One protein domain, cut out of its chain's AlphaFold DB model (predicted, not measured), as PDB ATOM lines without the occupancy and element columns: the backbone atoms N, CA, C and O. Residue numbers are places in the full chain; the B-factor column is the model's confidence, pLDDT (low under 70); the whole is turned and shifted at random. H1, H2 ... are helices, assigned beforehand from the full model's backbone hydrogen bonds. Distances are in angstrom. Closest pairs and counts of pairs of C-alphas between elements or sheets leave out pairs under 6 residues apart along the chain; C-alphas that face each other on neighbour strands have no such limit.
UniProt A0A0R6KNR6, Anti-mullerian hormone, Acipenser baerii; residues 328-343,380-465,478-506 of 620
ATOM      1  N   TYR A 328     -40.232 -34.488 -14.315       76.12
ATOM      2  CA  TYR A 328     -39.314 -35.620 -14.233       76.12
ATOM      3  C   TYR A 328     -38.435 -35.761 -15.486       76.12
ATOM      4  O   TYR A 328     -37.213 -35.822 -15.355       76.12
ATOM      5  N   GLU A 329     -39.016 -35.755 -16.691       81.12
ATOM      6  CA  GLU A 329     -38.220 -35.851 -17.926       81.12
ATOM      7  C   GLU A 329     -37.316 -34.623 -18.106       81.12
ATOM      8  O   GLU A 329     -36.145 -34.765 -18.461       81.12
ATOM      9  N   PHE A 330     -37.797 -33.420 -17.765       84.38
ATOM     10  CA  PHE A 330     -36.968 -32.208 -17.789       84.38
ATOM     11  C   PHE A 330     -35.771 -32.305 -16.827       84.38
ATOM     12  O   PHE A 330     -34.637 -32.040 -17.217       84.38
ATOM     13  N   LEU A 331     -35.993 -32.748 -15.583       83.44
ATOM     14  CA  LEU A 331     -34.933 -32.941 -14.586       83.44
ATOM     15  C   LEU A 331     -33.951 -34.056 -14.974       83.44
ATOM     16  O   LEU A 331     -32.768 -33.971 -14.642       83.44
ATOM     17  N   LYS A 332     -34.412 -35.079 -15.699       80.50
ATOM     18  CA  LYS A 332     -33.583 -36.154 -16.258       80.50
ATOM     19  C   LYS A 332     -32.644 -35.645 -17.345       80.50
ATOM     20  O   LYS A 332     -31.441 -35.897 -17.257       80.50
ATOM     21  N   GLU A 333     -33.157 -34.878 -18.305       85.25
ATOM     22  CA  GLU A 333     -32.325 -34.236 -19.328       85.25
ATOM     23  C   GLU A 333     -31.363 -33.213 -18.694       85.25
ATOM     24  O   GLU A 333     -30.185 -33.173 -19.044       85.25
ATOM     25  N   LEU A 334     -31.821 -32.448 -17.692       86.69
ATOM     26  CA  LEU A 334     -31.007 -31.451 -16.986       86.69
ATOM     27  C   LEU A 334     -29.850 -32.097 -16.211       86.69
ATOM     28  O   LEU A 334     -28.721 -31.611 -16.273       86.69
ATOM     29  N   LYS A 335     -30.105 -33.219 -15.523       81.62
ATOM     30  CA  LYS A 335     -29.066 -34.030 -14.871       81.62
ATOM     31  C   LYS A 335     -28.064 -34.559 -15.897       81.62
ATOM     32  O   LYS A 335     -26.863 -34.483 -15.652       81.62
ATOM     33  N   GLY A 336     -28.548 -35.056 -17.038       80.56
ATOM     34  CA  GLY A 336     -27.713 -35.502 -18.155       80.56
ATOM     35  C   GLY A 336     -26.779 -34.395 -18.644       80.56
ATOM     36  O   GLY A 336     -25.562 -34.579 -18.632       80.56
ATOM     37  N   PHE A 337     -27.337 -33.227 -18.959       87.62
ATOM     38  CA  PHE A 337     -26.605 -32.039 -19.397       87.62
ATOM     39  C   PHE A 337     -25.555 -31.575 -18.378       87.62
ATOM     40  O   PHE A 337     -24.383 -31.440 -18.725       87.62
ATOM     41  N   LEU A 338     -25.928 -31.410 -17.104       83.69
ATOM     42  CA  LEU A 338     -24.983 -31.053 -16.038       83.69
ATOM     43  C   LEU A 338     -23.855 -32.094 -15.909       83.69
ATOM     44  O   LEU A 338     -22.686 -31.725 -15.821       83.69
ATOM     45  N   SER A 339     -24.179 -33.391 -15.975       79.62
ATOM     46  CA  SER A 339     -23.195 -34.485 -15.916       79.62
ATOM     47  C   SER A 339     -22.312 -34.625 -17.163       79.62
ATOM     48  O   SER A 339     -21.344 -35.384 -17.138       79.62
ATOM     49  N   ALA A 340     -22.644 -33.939 -18.259       80.62
ATOM     50  CA  ALA A 340     -21.814 -33.847 -19.453       80.62
ATOM     51  C   ALA A 340     -20.919 -32.603 -19.386       80.62
ATOM     52  O   ALA A 340     -19.704 -32.720 -19.502       80.62
ATOM     53  N   MET A 341     -21.505 -31.429 -19.126       81.50
ATOM     54  CA  MET A 341     -20.800 -30.141 -19.172       81.50
ATOM     55  C   MET A 341     -19.815 -29.928 -18.015       81.50
ATOM     56  O   MET A 341     -18.855 -29.175 -18.162       81.50
ATOM     57  N   LEU A 342     -20.036 -30.567 -16.860       78.31
ATOM     58  CA  LEU A 342     -19.158 -30.433 -15.693       78.31
ATOM     59  C   LEU A 342     -17.981 -31.428 -15.682       78.31
ATOM     60  O   LEU A 342     -17.092 -31.283 -14.843       78.31
ATOM     61  N   ARG A 343     -17.918 -32.403 -16.606       66.38
ATOM     62  CA  ARG A 343     -16.803 -33.373 -16.674       66.38
ATOM     63  C   ARG A 343     -15.465 -32.673 -16.865       66.38
ATOM     64  O   ARG A 343     -15.378 -31.705 -17.618       66.38
ATOM     65  N   ASN A 380     -46.515 -20.440  -3.952       40.34
ATOM     66  CA  ASN A 380     -47.538 -19.411  -3.849       40.34
ATOM     67  C   ASN A 380     -46.949 -18.225  -3.069       40.34
ATOM     68  O   ASN A 380     -47.047 -18.172  -1.846       40.34
ATOM     69  N   ALA A 381     -46.249 -17.345  -3.787       39.62
ATOM     70  CA  ALA A 381     -45.375 -16.332  -3.206       39.62
ATOM     71  C   ALA A 381     -46.113 -15.349  -2.277       39.62
ATOM     72  O   ALA A 381     -47.045 -14.655  -2.688       39.62
ATOM     73  N   SER A 382     -45.642 -15.245  -1.034       48.41
ATOM     74  CA  SER A 382     -45.862 -14.074  -0.185       48.41
ATOM     75  C   SER A 382     -45.007 -12.891  -0.670       48.41
ATOM     76  O   SER A 382     -44.109 -13.048  -1.500       48.41
ATOM     77  N   SER A 383     -45.230 -11.689  -0.130       47.91
ATOM     78  CA  SER A 383     -44.439 -10.502  -0.497       47.91
ATOM     79  C   SER A 383     -42.939 -10.632  -0.194       47.91
ATOM     80  O   SER A 383     -42.129  -9.980  -0.851       47.91
ATOM     81  N   GLU A 384     -42.554 -11.467   0.775       51.59
ATOM     82  CA  GLU A 384     -41.143 -11.746   1.088       51.59
ATOM     83  C   GLU A 384     -40.524 -12.714   0.062       51.59
ATOM     84  O   GLU A 384     -39.393 -12.506  -0.384       51.59
ATOM     85  N   ASP A 385     -41.294 -13.699  -0.413       58.72
ATOM     86  CA  ASP A 385     -40.856 -14.647  -1.447       58.72
ATOM     87  C   ASP A 385     -40.575 -13.954  -2.789       58.72
ATOM     88  O   ASP A 385     -39.638 -14.327  -3.492       58.72
ATOM     89  N   VAL A 386     -41.333 -12.906  -3.141       63.81
ATOM     90  CA  VAL A 386     -41.107 -12.096  -4.358       63.81
ATOM     91  C   VAL A 386     -39.728 -11.419  -4.331       63.81
ATOM     92  O   VAL A 386     -39.019 -11.409  -5.341       63.81
ATOM     93  N   ALA A 387     -39.305 -10.898  -3.173       65.56
ATOM     94  CA  ALA A 387     -37.987 -10.284  -3.009       65.56
ATOM     95  C   ALA A 387     -36.854 -11.325  -3.084       65.56
ATOM     96  O   ALA A 387     -35.849 -11.094  -3.761       65.56
ATOM     97  N   LEU A 388     -37.041 -12.494  -2.460       66.94
ATOM     98  CA  LEU A 388     -36.095 -13.614  -2.527       66.94
ATOM     99  C   LEU A 388     -35.970 -14.182  -3.950       66.94
ATOM    100  O   LEU A 388     -34.860 -14.445  -4.413       66.94
ATOM    101  N   LEU A 389     -37.081 -14.312  -4.684       71.69
ATOM    102  CA  LEU A 389     -37.092 -14.732  -6.089       71.69
ATOM    103  C   LEU A 389     -36.371 -13.721  -6.988       71.69
ATOM    104  O   LEU A 389     -35.583 -14.133  -7.841       71.69
ATOM    105  N   ARG A 390     -36.560 -12.410  -6.775       76.69
ATOM    106  CA  ARG A 390     -35.791 -11.373  -7.485       76.69
ATOM    107  C   ARG A 390     -34.293 -11.510  -7.214       76.69
ATOM    108  O   ARG A 390     -33.517 -11.620  -8.163       76.69
ATOM    109  N   GLN A 391     -33.898 -11.607  -5.942       73.19
ATOM    110  CA  GLN A 391     -32.497 -11.795  -5.556       73.19
ATOM    111  C   GLN A 391     -31.905 -13.076  -6.172       73.19
ATOM    112  O   GLN A 391     -30.754 -13.079  -6.609       73.19
ATOM    113  N   LEU A 392     -32.688 -14.156  -6.266       77.00
ATOM    114  CA  LEU A 392     -32.278 -15.403  -6.909       77.00
ATOM    115  C   LEU A 392     -32.064 -15.234  -8.424       77.00
ATOM    116  O   LEU A 392     -31.086 -15.764  -8.947       77.00
ATOM    117  N   LEU A 393     -32.922 -14.506  -9.143       80.62
ATOM    118  CA  LEU A 393     -32.756 -14.248 -10.586       80.62
ATOM    119  C   LEU A 393     -31.551 -13.339 -10.892       80.62
ATOM    120  O   LEU A 393     -30.827 -13.531 -11.880       80.62
ATOM    121  N   GLU A 394     -31.310 -12.361 -10.021       80.69
ATOM    122  CA  GLU A 394     -30.189 -11.425 -10.110       80.69
ATOM    123  C   GLU A 394     -28.858 -12.064  -9.685       80.69
ATOM    124  O   GLU A 394     -27.808 -11.708 -10.225       80.69
ATOM    125  N   SER A 395     -28.868 -13.063  -8.794       76.12
ATOM    126  CA  SER A 395     -27.630 -13.697  -8.341       76.12
ATOM    127  C   SER A 395     -26.917 -14.466  -9.459       76.12
ATOM    128  O   SER A 395     -27.514 -15.210 -10.242       76.12
ATOM    129  N   HIS A 396     -25.595 -14.293  -9.505       71.50
ATOM    130  CA  HIS A 396     -24.668 -15.051 -10.352       71.50
ATOM    131  C   HIS A 396     -24.027 -16.239  -9.607       71.50
ATOM    132  O   HIS A 396     -23.154 -16.914 -10.145       71.50
ATOM    133  N   THR A 397     -24.429 -16.482  -8.357       62.84
ATOM    134  CA  THR A 397     -23.876 -17.547  -7.513       62.84
ATOM    135  C   THR A 397     -24.219 -18.926  -8.088       62.84
ATOM    136  O   THR A 397     -25.403 -19.174  -8.362       62.84
ATOM    137  N   PRO A 398     -23.241 -19.841  -8.243       68.12
ATOM    138  CA  PRO A 398     -23.515 -21.203  -8.687       68.12
ATOM    139  C   PRO A 398     -24.472 -21.888  -7.705       68.12
ATOM    140  O   PRO A 398     -24.387 -21.697  -6.494       68.12
ATOM    141  N   THR A 399     -25.412 -22.664  -8.237       66.31
ATOM    142  CA  THR A 399     -26.460 -23.328  -7.454       66.31
ATOM    143  C   THR A 399     -26.126 -24.807  -7.321       66.31
ATOM    144  O   THR A 399     -25.830 -25.474  -8.310       66.31
ATOM    145  N   LEU A 400     -26.172 -25.338  -6.100       64.69
ATOM    146  CA  LEU A 400     -25.874 -26.745  -5.853       64.69
ATOM    147  C   LEU A 400     -27.086 -27.618  -6.208       64.69
ATOM    148  O   LEU A 400     -28.092 -27.630  -5.503       64.69
ATOM    149  N   PHE A 401     -26.985 -28.370  -7.305       66.94
ATOM    150  CA  PHE A 401     -28.026 -29.303  -7.738       66.94
ATOM    151  C   PHE A 401     -27.863 -30.663  -7.052       66.94
ATOM    152  O   PHE A 401     -27.016 -31.467  -7.443       66.94
ATOM    153  N   ARG A 402     -28.708 -30.953  -6.054       59.09
ATOM    154  CA  ARG A 402     -28.763 -32.273  -5.408       59.09
ATOM    155  C   ARG A 402     -29.877 -33.130  -6.011       59.09
ATOM    156  O   ARG A 402     -31.047 -32.950  -5.690       59.09
ATOM    157  N   PHE A 403     -29.504 -34.099  -6.842       64.38
ATOM    158  CA  PHE A 403     -30.427 -35.125  -7.336       64.38
ATOM    159  C   PHE A 403     -30.479 -36.325  -6.370       64.38
ATOM    160  O   PHE A 403     -29.443 -36.681  -5.802       64.38
ATOM    161  N   PRO A 404     -31.638 -36.987  -6.190       54.19
ATOM    162  CA  PRO A 404     -31.725 -38.222  -5.415       54.19
ATOM    163  C   PRO A 404     -30.923 -39.367  -6.057       54.19
ATOM    164  O   PRO A 404     -30.625 -39.359  -7.258       54.19
ATOM    165  N   ARG A 405     -30.573 -40.368  -5.233       50.03
ATOM    166  CA  ARG A 405     -29.785 -41.545  -5.654       50.03
ATOM    167  C   ARG A 405     -30.494 -42.355  -6.744       50.03
ATOM    168  O   ARG A 405     -29.827 -42.853  -7.645       50.03
ATOM    169  N   ARG A 406     -31.825 -42.447  -6.679       54.09
ATOM    170  CA  ARG A 406     -32.696 -42.964  -7.741       54.09
ATOM    171  C   ARG A 406     -33.433 -41.778  -8.339       54.09
ATOM    172  O   ARG A 406     -33.993 -40.971  -7.606       54.09
ATOM    173  N   LEU A 407     -33.396 -41.624  -9.658       61.91
ATOM    174  CA  LEU A 407     -34.058 -40.483 -10.296       61.91
ATOM    175  C   LEU A 407     -35.579 -40.684 -10.332       61.91
ATOM    176  O   LEU A 407     -36.341 -39.724 -10.341       61.91
ATOM    177  N   GLU A 408     -36.002 -41.945 -10.311       66.94
ATOM    178  CA  GLU A 408     -37.374 -42.434 -10.297       66.94
ATOM    179  C   GLU A 408     -38.193 -41.853  -9.136       66.94
ATOM    180  O   GLU A 408     -39.393 -41.632  -9.301       66.94
ATOM    181  N   ASP A 409     -37.539 -41.518  -8.020       58.41
ATOM    182  CA  ASP A 409     -38.130 -40.835  -6.863       58.41
ATOM    183  C   ASP A 409     -38.737 -39.464  -7.252       58.41
ATOM    184  O   ASP A 409     -39.667 -38.978  -6.611       58.41
ATOM    185  N   LEU A 410     -38.269 -38.854  -8.352       64.50
ATOM    186  CA  LEU A 410     -38.793 -37.600  -8.902       64.50
ATOM    187  C   LEU A 410     -39.967 -37.781  -9.880       64.50
ATOM    188  O   LEU A 410     -40.480 -36.784 -10.378       64.50
ATOM    189  N   ARG A 411     -40.447 -39.002 -10.169       64.62
ATOM    190  CA  ARG A 411     -41.607 -39.201 -11.072       64.62
ATOM    191  C   ARG A 411     -42.891 -38.546 -10.552       64.62
ATOM    192  O   ARG A 411     -43.721 -38.110 -11.344       64.62
ATOM    193  N   GLY A 412     -43.039 -38.453  -9.229       55.25
ATOM    194  CA  GLY A 412     -44.120 -37.713  -8.571       55.25
ATOM    195  C   GLY A 412     -43.856 -36.209  -8.423       55.25
ATOM    196  O   GLY A 412     -44.730 -35.486  -7.953       55.25
ATOM    197  N   HIS A 413     -42.671 -35.716  -8.801       62.31
ATOM    198  CA  HIS A 413     -42.277 -34.329  -8.583       62.31
ATOM    199  C   HIS A 413     -42.997 -33.396  -9.562       62.31
ATOM    200  O   HIS A 413     -42.668 -33.323 -10.749       62.31
ATOM    201  N   ARG A 414     -43.995 -32.678  -9.046       61.34
ATOM    202  CA  ARG A 414     -44.756 -31.653  -9.761       61.34
ATOM    203  C   ARG A 414     -44.583 -30.332  -9.026       61.34
ATOM    204  O   ARG A 414     -45.096 -30.171  -7.922       61.34
ATOM    205  N   VAL A 415     -43.847 -29.407  -9.634       66.12
ATOM    206  CA  VAL A 415     -43.672 -28.046  -9.118       66.12
ATOM    207  C   VAL A 415     -44.192 -27.073 -10.162       66.12
ATOM    208  O   VAL A 415     -43.734 -27.048 -11.303       66.12
ATOM    209  N   GLU A 416     -45.171 -26.277  -9.747       65.69
ATOM    210  CA  GLU A 416     -45.652 -25.119 -10.485       65.69
ATOM    211  C   GLU A 416     -45.066 -23.862  -9.845       65.69
ATOM    212  O   GLU A 416     -45.141 -23.684  -8.626       65.69
ATOM    213  N   LEU A 417     -44.496 -22.996 -10.682       69.06
ATOM    214  CA  LEU A 417     -44.051 -21.662 -10.311       69.06
ATOM    215  C   LEU A 417     -44.970 -20.646 -10.994       69.06
ATOM    216  O   LEU A 417     -45.287 -20.791 -12.175       69.06
ATOM    217  N   VAL A 418     -45.393 -19.629 -10.249       69.44
ATOM    218  CA  VAL A 418     -46.134 -18.483 -10.780       69.44
ATOM    219  C   VAL A 418     -45.306 -17.240 -10.486       69.44
ATOM    220  O   VAL A 418     -45.146 -16.867  -9.329       69.44
ATOM    221  N   LEU A 419     -44.750 -16.628 -11.530       71.88
ATOM    222  CA  LEU A 419     -44.052 -15.348 -11.434       71.88
ATOM    223  C   LEU A 419     -44.966 -14.200 -11.871       71.88
ATOM    224  O   LEU A 419     -45.727 -14.330 -12.832       71.88
ATOM    225  N   GLU A 420     -44.840 -13.060 -11.193       77.81
ATOM    226  CA  GLU A 420     -45.347 -11.774 -11.683       77.81
ATOM    227  C   GLU A 420     -44.645 -11.384 -12.994       77.81
ATOM    228  O   GLU A 420     -43.514 -11.809 -13.245       77.81
ATOM    229  N   ALA A 421     -45.298 -10.555 -13.818       78.69
ATOM    230  CA  ALA A 421     -44.811 -10.176 -15.149       78.69
ATOM    231  C   ALA A 421     -43.358  -9.661 -15.129       78.69
ATOM    232  O   ALA A 421     -42.510 -10.198 -15.837       78.69
ATOM    233  N   ASP A 422     -43.041  -8.724 -14.232       80.94
ATOM    234  CA  ASP A 422     -41.702  -8.138 -14.093       80.94
ATOM    235  C   ASP A 422     -40.611  -9.182 -13.778       80.94
ATOM    236  O   ASP A 422     -39.491  -9.107 -14.286       80.94
ATOM    237  N   LEU A 423     -40.919 -10.176 -12.931       80.81
ATOM    238  CA  LEU A 423     -39.984 -11.254 -12.586       80.81
ATOM    239  C   LEU A 423     -39.862 -12.289 -13.704       80.81
ATOM    240  O   LEU A 423     -38.799 -12.885 -13.887       80.81
ATOM    241  N   LEU A 424     -40.941 -12.502 -14.450       82.62
ATOM    242  CA  LEU A 424     -40.969 -13.387 -15.602       82.62
ATOM    243  C   LEU A 424     -40.122 -12.815 -16.746       82.62
ATOM    244  O   LEU A 424     -39.291 -13.535 -17.298       82.62
ATOM    245  N   ASP A 425     -40.244 -11.520 -17.030       82.75
ATOM    246  CA  ASP A 425     -39.413 -10.809 -18.005       82.75
ATOM    247  C   ASP A 425     -37.935 -10.787 -17.593       82.75
ATOM    248  O   ASP A 425     -37.054 -11.068 -18.416       82.75
ATOM    249  N   LEU A 426     -37.646 -10.558 -16.306       86.06
ATOM    250  CA  LEU A 426     -36.292 -10.665 -15.758       86.06
ATOM    251  C   LEU A 426     -35.711 -12.078 -15.949       86.06
ATOM    252  O   LEU A 426     -34.591 -12.216 -16.443       86.06
ATOM    253  N   LEU A 427     -36.471 -13.130 -15.625       85.81
ATOM    254  CA  LEU A 427     -36.069 -14.523 -15.854       85.81
ATOM    255  C   LEU A 427     -35.799 -14.801 -17.341       85.81
ATOM    256  O   LEU A 427     -34.779 -15.404 -17.671       85.81
ATOM    257  N   ASN A 428     -36.673 -14.343 -18.239       85.25
ATOM    258  CA  ASN A 428     -36.526 -14.553 -19.681       85.25
ATOM    259  C   ASN A 428     -35.281 -13.853 -20.237       85.25
ATOM    260  O   ASN A 428     -34.527 -14.459 -21.000       85.25
ATOM    261  N   THR A 429     -35.037 -12.609 -19.818       86.56
ATOM    262  CA  THR A 429     -33.858 -11.822 -20.208       86.56
ATOM    263  C   THR A 429     -32.587 -12.530 -19.747       86.56
ATOM    264  O   THR A 429     -31.737 -12.891 -20.559       86.56
ATOM    265  N   ARG A 430     -32.512 -12.861 -18.451       89.44
ATOM    266  CA  ARG A 430     -31.351 -13.519 -17.835       89.44
ATOM    267  C   ARG A 430     -31.085 -14.900 -18.432       89.44
ATOM    268  O   ARG A 430     -29.925 -15.241 -18.662       89.44
ATOM    269  N   LEU A 431     -32.124 -15.688 -18.717       89.62
ATOM    270  CA  LEU A 431     -31.984 -16.981 -19.392       89.62
ATOM    271  C   LEU A 431     -31.465 -16.804 -20.824       89.62
ATOM    272  O   LEU A 431     -30.535 -17.505 -21.209       89.62
ATOM    273  N   THR A 432     -32.007 -15.849 -21.582       87.94
ATOM    274  CA  THR A 432     -31.583 -15.571 -22.965       87.94
ATOM    275  C   THR A 432     -30.121 -15.126 -23.026       87.94
ATOM    276  O   THR A 432     -29.347 -15.686 -23.803       87.94
ATOM    277  N   ASP A 433     -29.709 -14.207 -22.149       88.94
ATOM    278  CA  ASP A 433     -28.321 -13.745 -22.042       88.94
ATOM    279  C   ASP A 433     -27.366 -14.889 -21.673       88.94
ATOM    280  O   ASP A 433     -26.316 -15.061 -22.296       88.94
ATOM    281  N   THR A 434     -27.750 -15.719 -20.698       89.62
ATOM    282  CA  THR A 434     -26.941 -16.861 -20.239       89.62
ATOM    283  C   THR A 434     -26.821 -17.936 -21.329       89.62
ATOM    284  O   THR A 434     -25.751 -18.519 -21.515       89.62
ATOM    285  N   VAL A 435     -27.883 -18.169 -22.108       89.94
ATOM    286  CA  VAL A 435     -27.872 -19.069 -23.274       89.94
ATOM    287  C   VAL A 435     -26.984 -18.512 -24.390       89.94
ATOM    288  O   VAL A 435     -26.167 -19.245 -24.945       89.94
ATOM    289  N   ALA A 436     -27.060 -17.212 -24.680       88.12
ATOM    290  CA  ALA A 436     -26.170 -16.571 -25.645       88.12
ATOM    291  C   ALA A 436     -24.699 -16.587 -25.183       88.12
ATOM    292  O   ALA A 436     -23.793 -16.667 -26.013       88.12
ATOM    293  N   GLN A 437     -24.438 -16.537 -23.873       90.25
ATOM    294  CA  GLN A 437     -23.095 -16.653 -23.302       90.25
ATOM    295  C   GLN A 437     -22.545 -18.084 -23.387       90.25
ATOM    296  O   GLN A 437     -21.385 -18.254 -23.769       90.25
ATOM    297  N   ILE A 438     -23.351 -19.105 -23.063       89.38
ATOM    298  CA  ILE A 438     -22.907 -20.507 -23.083       89.38
ATOM    299  C   ILE A 438     -22.713 -21.032 -24.513       89.38
ATOM    300  O   ILE A 438     -21.779 -21.785 -24.763       89.38
ATOM    301  N   GLN A 439     -23.521 -20.573 -25.477       87.12
ATOM    302  CA  GLN A 439     -23.389 -20.936 -26.897       87.12
ATOM    303  C   GLN A 439     -22.090 -20.436 -27.552       87.12
ATOM    304  O   GLN A 439     -21.699 -20.960 -28.591       87.12
ATOM    305  N   ARG A 440     -21.412 -19.447 -26.953       87.38
ATOM    306  CA  ARG A 440     -20.104 -18.941 -27.411       87.38
ATOM    307  C   ARG A 440     -18.911 -19.726 -26.851       87.38
ATOM    308  O   ARG A 440     -17.788 -19.447 -27.256       87.38
ATOM    309  N   GLN A 441     -19.132 -20.649 -25.913       85.25
ATOM    310  CA  GLN A 441     -18.071 -21.464 -25.313       85.25
ATOM    311  C   GLN A 441     -17.779 -22.683 -26.196       85.25
ATOM    312  O   GLN A 441     -18.702 -23.309 -26.727       85.25
ATOM    313  N   MET A 442     -16.503 -23.040 -26.346       79.31
ATOM    314  CA  MET A 442     -16.084 -24.194 -27.157       79.31
ATOM    315  C   MET A 442     -16.369 -25.513 -26.428       79.31
ATOM    316  O   MET A 442     -16.711 -26.518 -27.044       79.31
ATOM    317  N   GLU A 443     -16.333 -25.478 -25.101       82.06
ATOM    318  CA  GLU A 443     -16.626 -26.555 -24.160       82.06
ATOM    319  C   GLU A 443     -18.025 -27.158 -24.390       82.06
ATOM    320  O   GLU A 443     -18.199 -28.378 -24.334       82.06
ATOM    321  N   LEU A 444     -19.015 -26.326 -24.747       83.75
ATOM    322  CA  LEU A 444     -20.366 -26.775 -25.109       83.75
ATOM    323  C   LEU A 444     -20.366 -27.661 -26.367       83.75
ATOM    324  O   LEU A 444     -21.183 -28.579 -26.476       83.75
ATOM    325  N   GLN A 445     -19.479 -27.377 -27.323       79.31
ATOM    326  CA  GLN A 445     -19.345 -28.131 -28.570       79.31
ATOM    327  C   GLN A 445     -18.524 -29.403 -28.342       79.31
ATOM    328  O   GLN A 445     -18.978 -30.485 -28.714       79.31
ATOM    329  N   ASN A 446     -17.385 -29.293 -27.649       74.94
ATOM    330  CA  ASN A 446     -16.490 -30.411 -27.323       74.94
ATOM    331  C   ASN A 446     -17.213 -31.541 -26.570       74.94
ATOM    332  O   ASN A 446     -16.992 -32.716 -26.849       74.94
ATOM    333  N   HIS A 447     -18.116 -31.197 -25.647       76.75
ATOM    334  CA  HIS A 447     -18.908 -32.170 -24.889       76.75
ATOM    335  C   HIS A 447     -20.260 -32.528 -25.542       76.75
ATOM    336  O   HIS A 447     -21.089 -33.182 -24.907       76.75
ATOM    337  N   GLY A 448     -20.525 -32.099 -26.784       79.31
ATOM    338  CA  GLY A 448     -21.765 -32.418 -27.505       79.31
ATOM    339  C   GLY A 448     -23.043 -31.890 -26.836       79.31
ATOM    340  O   GLY A 448     -24.117 -32.465 -27.009       79.31
ATOM    341  N   GLY A 449     -22.948 -30.813 -26.049       83.44
ATOM    342  CA  GLY A 449     -24.040 -30.307 -25.210       83.44
ATOM    343  C   GLY A 449     -25.099 -29.491 -25.950       83.44
ATOM    344  O   GLY A 449     -26.195 -29.292 -25.428       83.44
ATOM    345  N   LEU A 450     -24.815 -29.027 -27.170       83.94
ATOM    346  CA  LEU A 450     -25.712 -28.147 -27.927       83.94
ATOM    347  C   LEU A 450     -27.092 -28.784 -28.237       83.94
ATOM    348  O   LEU A 450     -28.097 -28.112 -27.993       83.94
ATOM    349  N   PRO A 451     -27.211 -30.061 -28.665       83.94
ATOM    350  CA  PRO A 451     -28.512 -30.724 -28.826       83.94
ATOM    351  C   PRO A 451     -29.281 -30.925 -27.508       83.94
ATOM    352  O   PRO A 451     -30.506 -30.810 -27.495       83.94
ATOM    353  N   GLN A 452     -28.587 -31.200 -26.394       84.56
ATOM    354  CA  GLN A 452     -29.206 -31.310 -25.061       84.56
ATOM    355  C   GLN A 452     -29.756 -29.955 -24.599       84.56
ATOM    356  O   GLN A 452     -30.910 -29.857 -24.184       84.56
ATOM    357  N   LEU A 453     -28.964 -28.889 -24.757       89.12
ATOM    358  CA  LEU A 453     -29.386 -27.520 -24.476       89.12
ATOM    359  C   LEU A 453     -30.617 -27.147 -25.312       89.12
ATOM    360  O   LEU A 453     -31.614 -26.693 -24.760       89.12
ATOM    361  N   GLN A 454     -30.607 -27.405 -26.623       86.00
ATOM    362  CA  GLN A 454     -31.764 -27.152 -27.490       86.00
ATOM    363  C   GLN A 454     -33.028 -27.902 -27.045       86.00
ATOM    364  O   GLN A 454     -34.118 -27.334 -27.122       86.00
ATOM    365  N   ARG A 455     -32.912 -29.145 -26.553       84.69
ATOM    366  CA  ARG A 455     -34.051 -29.868 -25.967       84.69
ATOM    367  C   ARG A 455     -34.551 -29.176 -24.698       84.69
ATOM    368  O   ARG A 455     -35.732 -28.838 -24.646       84.69
ATOM    369  N   LEU A 456     -33.676 -28.892 -23.731       89.56
ATOM    370  CA  LEU A 456     -34.036 -28.214 -22.474       89.56
ATOM    371  C   LEU A 456     -34.738 -26.865 -22.706       89.56
ATOM    372  O   LEU A 456     -35.734 -26.557 -22.052       89.56
ATOM    373  N   LEU A 457     -34.280 -26.085 -23.690       87.56
ATOM    374  CA  LEU A 457     -34.878 -24.794 -24.043       87.56
ATOM    375  C   LEU A 457     -36.320 -24.925 -24.577       87.56
ATOM    376  O   LEU A 457     -37.136 -24.045 -24.310       87.56
ATOM    377  N   ARG A 458     -36.687 -26.040 -25.237       83.69
ATOM    378  CA  ARG A 458     -38.087 -26.333 -25.637       83.69
ATOM    379  C   ARG A 458     -39.017 -26.588 -24.438       83.69
ATOM    380  O   ARG A 458     -40.234 -26.515 -24.588       83.69
ATOM    381  N   GLY A 459     -38.458 -26.900 -23.265       78.00
ATOM    382  CA  GLY A 459     -39.195 -27.107 -22.011       78.00
ATOM    383  C   GLY A 459     -39.401 -25.843 -21.181       78.00
ATOM    384  O   GLY A 459     -40.107 -25.892 -20.174       78.00
ATOM    385  N   CYS A 460     -38.809 -24.728 -21.609       83.25
ATOM    386  CA  CYS A 460     -38.877 -23.428 -20.953       83.25
ATOM    387  C   CYS A 460     -40.053 -22.590 -21.487       83.25
ATOM    388  O   CYS A 460     -40.606 -22.860 -22.555       83.25
ATOM    389  N   PHE A 461     -40.464 -21.572 -20.731       66.69
ATOM    390  CA  PHE A 461     -41.732 -20.867 -20.976       66.69
ATOM    391  C   PHE A 461     -41.739 -19.928 -22.202       66.69
ATOM    392  O   PHE A 461     -42.779 -19.819 -22.847       66.69
ATOM    393  N   HIS A 462     -40.614 -19.287 -22.563       61.34
ATOM    394  CA  HIS A 462     -40.627 -18.177 -23.539       61.34
ATOM    395  C   HIS A 462     -39.740 -18.305 -24.788       61.34
ATOM    396  O   HIS A 462     -39.868 -17.483 -25.692       61.34
ATOM    397  N   LEU A 463     -38.922 -19.354 -24.927       52.03
ATOM    398  CA  LEU A 463     -38.150 -19.580 -26.165       52.03
ATOM    399  C   LEU A 463     -38.983 -20.185 -27.310       52.03
ATOM    400  O   LEU A 463     -38.481 -20.368 -28.414       52.03
ATOM    401  N   THR A 464     -40.270 -20.442 -27.065       45.66
ATOM    402  CA  THR A 464     -41.264 -20.810 -28.081       45.66
ATOM    403  C   THR A 464     -42.077 -19.617 -28.600       45.66
ATOM    404  O   THR A 464     -42.853 -19.794 -29.530       45.66
ATOM    405  N   GLN A 465     -41.915 -18.399 -28.057       45.34
ATOM    406  CA  GLN A 465     -42.670 -17.210 -28.496       45.34
ATOM    407  C   GLN A 465     -41.922 -16.350 -29.531       45.34
ATOM    408  O   GLN A 465     -41.922 -15.118 -29.487       45.34
ATOM    409  N   PRO A 478     -48.292 -23.775 -18.402       70.12
ATOM    410  CA  PRO A 478     -47.349 -22.656 -18.450       70.12
ATOM    411  C   PRO A 478     -46.515 -22.506 -17.164       70.12
ATOM    412  O   PRO A 478     -45.332 -22.177 -17.236       70.12
ATOM    413  N   ARG A 479     -47.093 -22.797 -15.992       72.88
ATOM    414  CA  ARG A 479     -46.462 -22.601 -14.669       72.88
ATOM    415  C   ARG A 479     -45.293 -23.553 -14.433       72.88
ATOM    416  O   ARG A 479     -44.246 -23.191 -13.899       72.88
ATOM    417  N   GLN A 480     -45.460 -24.784 -14.896       74.88
ATOM    418  CA  GLN A 480     -44.423 -25.807 -14.896       74.88
ATOM    419  C   GLN A 480     -43.224 -25.392 -15.772       74.88
ATOM    420  O   GLN A 480     -42.069 -25.576 -15.391       74.88
ATOM    421  N   ARG A 481     -43.481 -24.744 -16.918       79.38
ATOM    422  CA  ARG A 481     -42.422 -24.224 -17.798       79.38
ATOM    423  C   ARG A 481     -41.691 -23.009 -17.221       79.38
ATOM    424  O   ARG A 481     -40.512 -22.838 -17.519       79.38
ATOM    425  N   GLN A 482     -42.340 -22.188 -16.389       80.38
ATOM    426  CA  GLN A 482     -41.657 -21.113 -15.647       80.38
ATOM    427  C   GLN A 482     -40.656 -21.698 -14.640       80.38
ATOM    428  O   GLN A 482     -39.515 -21.241 -14.563       80.38
ATOM    429  N   TYR A 483     -41.040 -22.771 -13.938       79.56
ATOM    430  CA  TYR A 483     -40.134 -23.513 -13.058       79.56
ATOM    431  C   TYR A 483     -38.947 -24.121 -13.831       79.56
ATOM    432  O   TYR A 483     -37.796 -23.966 -13.421       79.56
ATOM    433  N   HIS A 484     -39.196 -24.727 -14.999       85.00
ATOM    434  CA  HIS A 484     -38.136 -25.232 -15.882       85.00
ATOM    435  C   HIS A 484     -37.169 -24.125 -16.345       85.00
ATOM    436  O   HIS A 484     -35.955 -24.321 -16.283       85.00
ATOM    437  N   SER A 485     -37.680 -22.950 -16.741       87.19
ATOM    438  CA  SER A 485     -36.855 -21.782 -17.096       87.19
ATOM    439  C   SER A 485     -35.908 -21.378 -15.957       87.19
ATOM    440  O   SER A 485     -34.724 -21.138 -16.199       87.19
ATOM    441  N   LEU A 486     -36.408 -21.320 -14.714       84.88
ATOM    442  CA  LEU A 486     -35.614 -20.947 -13.537       84.88
ATOM    443  C   LEU A 486     -34.510 -21.976 -13.245       84.88
ATOM    444  O   LEU A 486     -33.353 -21.603 -13.030       84.88
ATOM    445  N   LEU A 487     -34.848 -23.269 -13.282       86.69
ATOM    446  CA  LEU A 487     -33.875 -24.350 -13.111       86.69
ATOM    447  C   LEU A 487     -32.782 -24.314 -14.183       86.69
ATOM    448  O   LEU A 487     -31.604 -24.473 -13.858       86.69
ATOM    449  N   LEU A 488     -33.152 -24.081 -15.449       91.00
ATOM    450  CA  LEU A 488     -32.184 -24.007 -16.539       91.00
ATOM    451  C   LEU A 488     -31.248 -22.809 -16.370       91.00
ATOM    452  O   LEU A 488     -30.039 -22.987 -16.473       91.00
ATOM    453  N   LEU A 489     -31.768 -21.623 -16.028       88.25
ATOM    454  CA  LEU A 489     -30.939 -20.447 -15.737       88.25
ATOM    455  C   LEU A 489     -29.871 -20.776 -14.680       88.25
ATOM    456  O   LEU A 489     -28.684 -20.531 -14.903       88.25
ATOM    457  N   LYS A 490     -30.270 -21.395 -13.562       83.00
ATOM    458  CA  LYS A 490     -29.336 -21.765 -12.489       83.00
ATOM    459  C   LYS A 490     -28.359 -22.871 -12.871       83.00
ATOM    460  O   LYS A 490     -27.195 -22.813 -12.465       83.00
ATOM    461  N   ALA A 491     -28.767 -23.830 -13.696       85.38
ATOM    462  CA  ALA A 491     -27.867 -24.853 -14.220       85.38
ATOM    463  C   ALA A 491     -26.795 -24.243 -15.138       85.38
ATOM    464  O   ALA A 491     -25.610 -24.511 -14.956       85.38
ATOM    465  N   LEU A 492     -27.186 -23.362 -16.065       91.06
ATOM    466  CA  LEU A 492     -26.258 -22.706 -16.991       91.06
ATOM    467  C   LEU A 492     -25.296 -21.751 -16.268       91.06
ATOM    468  O   LEU A 492     -24.100 -21.773 -16.554       91.06
ATOM    469  N   GLN A 493     -25.771 -20.981 -15.281       85.31
ATOM    470  CA  GLN A 493     -24.905 -20.168 -14.413       85.31
ATOM    471  C   GLN A 493     -23.871 -21.025 -13.660       85.31
ATOM    472  O   GLN A 493     -22.711 -20.635 -13.532       85.31
ATOM    473  N   THR A 494     -24.269 -22.217 -13.205       80.25
ATOM    474  CA  THR A 494     -23.376 -23.157 -12.509       80.25
ATOM    475  C   THR A 494     -22.313 -23.732 -13.449       80.25
ATOM    476  O   THR A 494     -21.141 -23.768 -13.083       80.25
ATOM    477  N   VAL A 495     -22.690 -24.105 -14.679       85.31
ATOM    478  CA  VAL A 495     -21.748 -24.560 -15.717       85.31
ATOM    479  C   VAL A 495     -20.754 -23.459 -16.090       85.31
ATOM    480  O   VAL A 495     -19.550 -23.701 -16.071       85.31
ATOM    481  N   LEU A 496     -21.225 -22.234 -16.345       86.69
ATOM    482  CA  LEU A 496     -20.357 -21.095 -16.663       86.69
ATOM    483  C   LEU A 496     -19.386 -20.769 -15.519       86.69
ATOM    484  O   LEU A 496     -18.215 -20.505 -15.780       86.69
ATOM    485  N   SER A 497     -19.832 -20.834 -14.260       79.69
ATOM    486  CA  SER A 497     -18.949 -20.647 -13.102       79.69
ATOM    487  C   SER A 497     -17.903 -21.761 -12.988       79.69
ATOM    488  O   SER A 497     -16.741 -21.476 -12.709       79.69
ATOM    489  N   ALA A 498     -18.273 -23.019 -13.245       80.44
ATOM    490  CA  ALA A 498     -17.336 -24.141 -13.232       80.44
ATOM    491  C   ALA A 498     -16.294 -24.051 -14.364       80.44
ATOM    492  O   ALA A 498     -15.120 -24.343 -14.136       80.44
ATOM    493  N   TRP A 499     -16.696 -23.613 -15.561       83.44
ATOM    494  CA  TRP A 499     -15.783 -23.381 -16.682       83.44
ATOM    495  C   TRP A 499     -14.865 -22.181 -16.449       83.44
ATOM    496  O   TRP A 499     -13.670 -22.302 -16.696       83.44
ATOM    497  N   ASP A 500     -15.353 -21.066 -15.895       79.88
ATOM    498  CA  ASP A 500     -14.488 -19.940 -15.520       79.88
ATOM    499  C   ASP A 500     -13.503 -20.340 -14.408       79.88
ATOM    500  O   ASP A 500     -12.307 -20.100 -14.538       79.88
ATOM    501  N   GLN A 501     -13.942 -21.066 -13.373       71.50
ATOM    502  CA  GLN A 501     -13.042 -21.615 -12.349       71.50
ATOM    503  C   GLN A 501     -11.998 -22.578 -12.935       71.50
ATOM    504  O   GLN A 501     -10.827 -22.513 -12.559       71.50
ATOM    505  N   ARG A 502     -12.380 -23.453 -13.875       71.94
ATOM    506  CA  ARG A 502     -11.439 -24.337 -14.582       71.94
ATOM    507  C   ARG A 502     -10.460 -23.525 -15.423       71.94
ATOM    508  O   ARG A 502      -9.259 -23.725 -15.296       71.94
ATOM    509  N   GLY A 503     -10.950 -22.557 -16.189       66.69
ATOM    510  CA  GLY A 503     -10.148 -21.629 -16.978       66.69
ATOM    511  C   GLY A 503      -9.257 -20.719 -16.129       66.69
ATOM    512  O   GLY A 503      -8.219 -20.286 -16.611       66.69
ATOM    513  N   GLN A 504      -9.601 -20.445 -14.870       61.91
ATOM    514  CA  GLN A 504      -8.755 -19.733 -13.904       61.91
ATOM    515  C   GLN A 504      -7.709 -20.646 -13.255       61.91
ATOM    516  O   GLN A 504      -6.595 -20.190 -13.030       61.91
ATOM    517  N   ARG A 505      -8.019 -21.927 -13.015       55.78
ATOM    518  CA  ARG A 505      -7.039 -22.947 -12.584       55.78
ATOM    519  C   ARG A 505      -6.077 -23.360 -13.707       55.78
ATOM    520  O   ARG A 505      -4.946 -23.729 -13.427       55.78
ATOM    521  N   GLN A 506      -6.524 -23.306 -14.964       51.28
ATOM    522  CA  GLN A 506      -5.729 -23.611 -16.162       51.28
ATOM    523  C   GLN A 506      -5.034 -22.380 -16.764       51.28
ATOM    524  O   GLN A 506      -4.075 -22.535 -17.515       51.28
TER     525      GLN A 506
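Overview. This is residues 328 to 343, 380 to 465 and 478 to 506 of the 620 residues of the protein "Anti-mullerian hormone" of Acipenser baerii (UniProt A0A0R6KNR6). One long helix, H7, runs through the middle of a group of roughly aligned helices: H1 and H4 pack on it, H6 lies beside H1 and runs against it, and H2 packs on part of H4. The small H3 lies far from the middle, by the first residue of H1, and the small H5 lies where the chain turns from H4 to H6. The printed part has 131 residues with seven named helices, H1 to H7 in order, and no named strand; the class is all helix. The whole is compact and rounded, with a radius of gyration of the C-alphas of 14.8 A and spans of 44, 32 and 28 A.

Along the chain. H1, residues 328 to 341, begins at C-alpha 328 (-39.314, -35.620, -14.233) and is 19.9 A long. H2 is residues 383 to 394, 17.2 A, and H3 is residues 407 to 410. H4, residues 421 to 438, is 25.5 A long and begins at C-alpha 421 (-44.811, -10.176, -15.149). H5 is residues 443 to 446, and H6 is residues 450 to 458, 12.7 A. H7, residues 478 to 506, is the longest at 41.7 A and ends at C-alpha 506 (-5.729, -23.611, -16.162).

Arrangement. H1 touches H7 at a shallow tilt of 12 degrees, the same way; the closest C-alphas, of Met 341 and Val 495, are 6.6 A apart, and H7 touches H1 with residues 484 to 495 alone. H1 touches H6 at a shallow tilt of 29 degrees, opposite ways, with the C-alphas of Phe 337 and Gln 452 closest at 6.3 A. H4 touches H7, with the C-alphas of Leu 431 and Leu 489 closest at 5.1 A; they run the same way at a tilt of 37 degrees, only just steep. H2 touches H4 with residues 389 to 393 alone, at a shallow tilt of 19 degrees, the same way; the C-alphas of Leu 393 and Leu 427 are closest at 6.2 A. H6 is close to H7 but not clearly touching, with the C-alphas of Leu 456 and Leu 488 closest at 7.5 A. H4 and H6 are near each other, while H1 and H4 are apart. H3 is close to H1 but not clearly touching, with the C-alphas of Leu 410 and Tyr 328 closest at 5.7 A. In H1, H4, H6 and H7 every O i to N i+4 pair is within hydrogen-bond range, in H2 7 of 8, and H3 and H5 are too short for such a pair.

Size, cuts and confidence. The C-alphas farthest apart, of Ser 382 and Gln 506, are 44.2 A apart. Residues 344 to 379 are not printed, with 36.1 A between C-alphas 343 and 380; residues 466 to 477 are not printed either, with 12.3 A between C-alphas 465 and 478. H2 to H3 is a long link of 12 residues. The mean pLDDT of the printed part is 75.2, and 41 residues are under 70, among them residues 380 to 388 and 397 to 418.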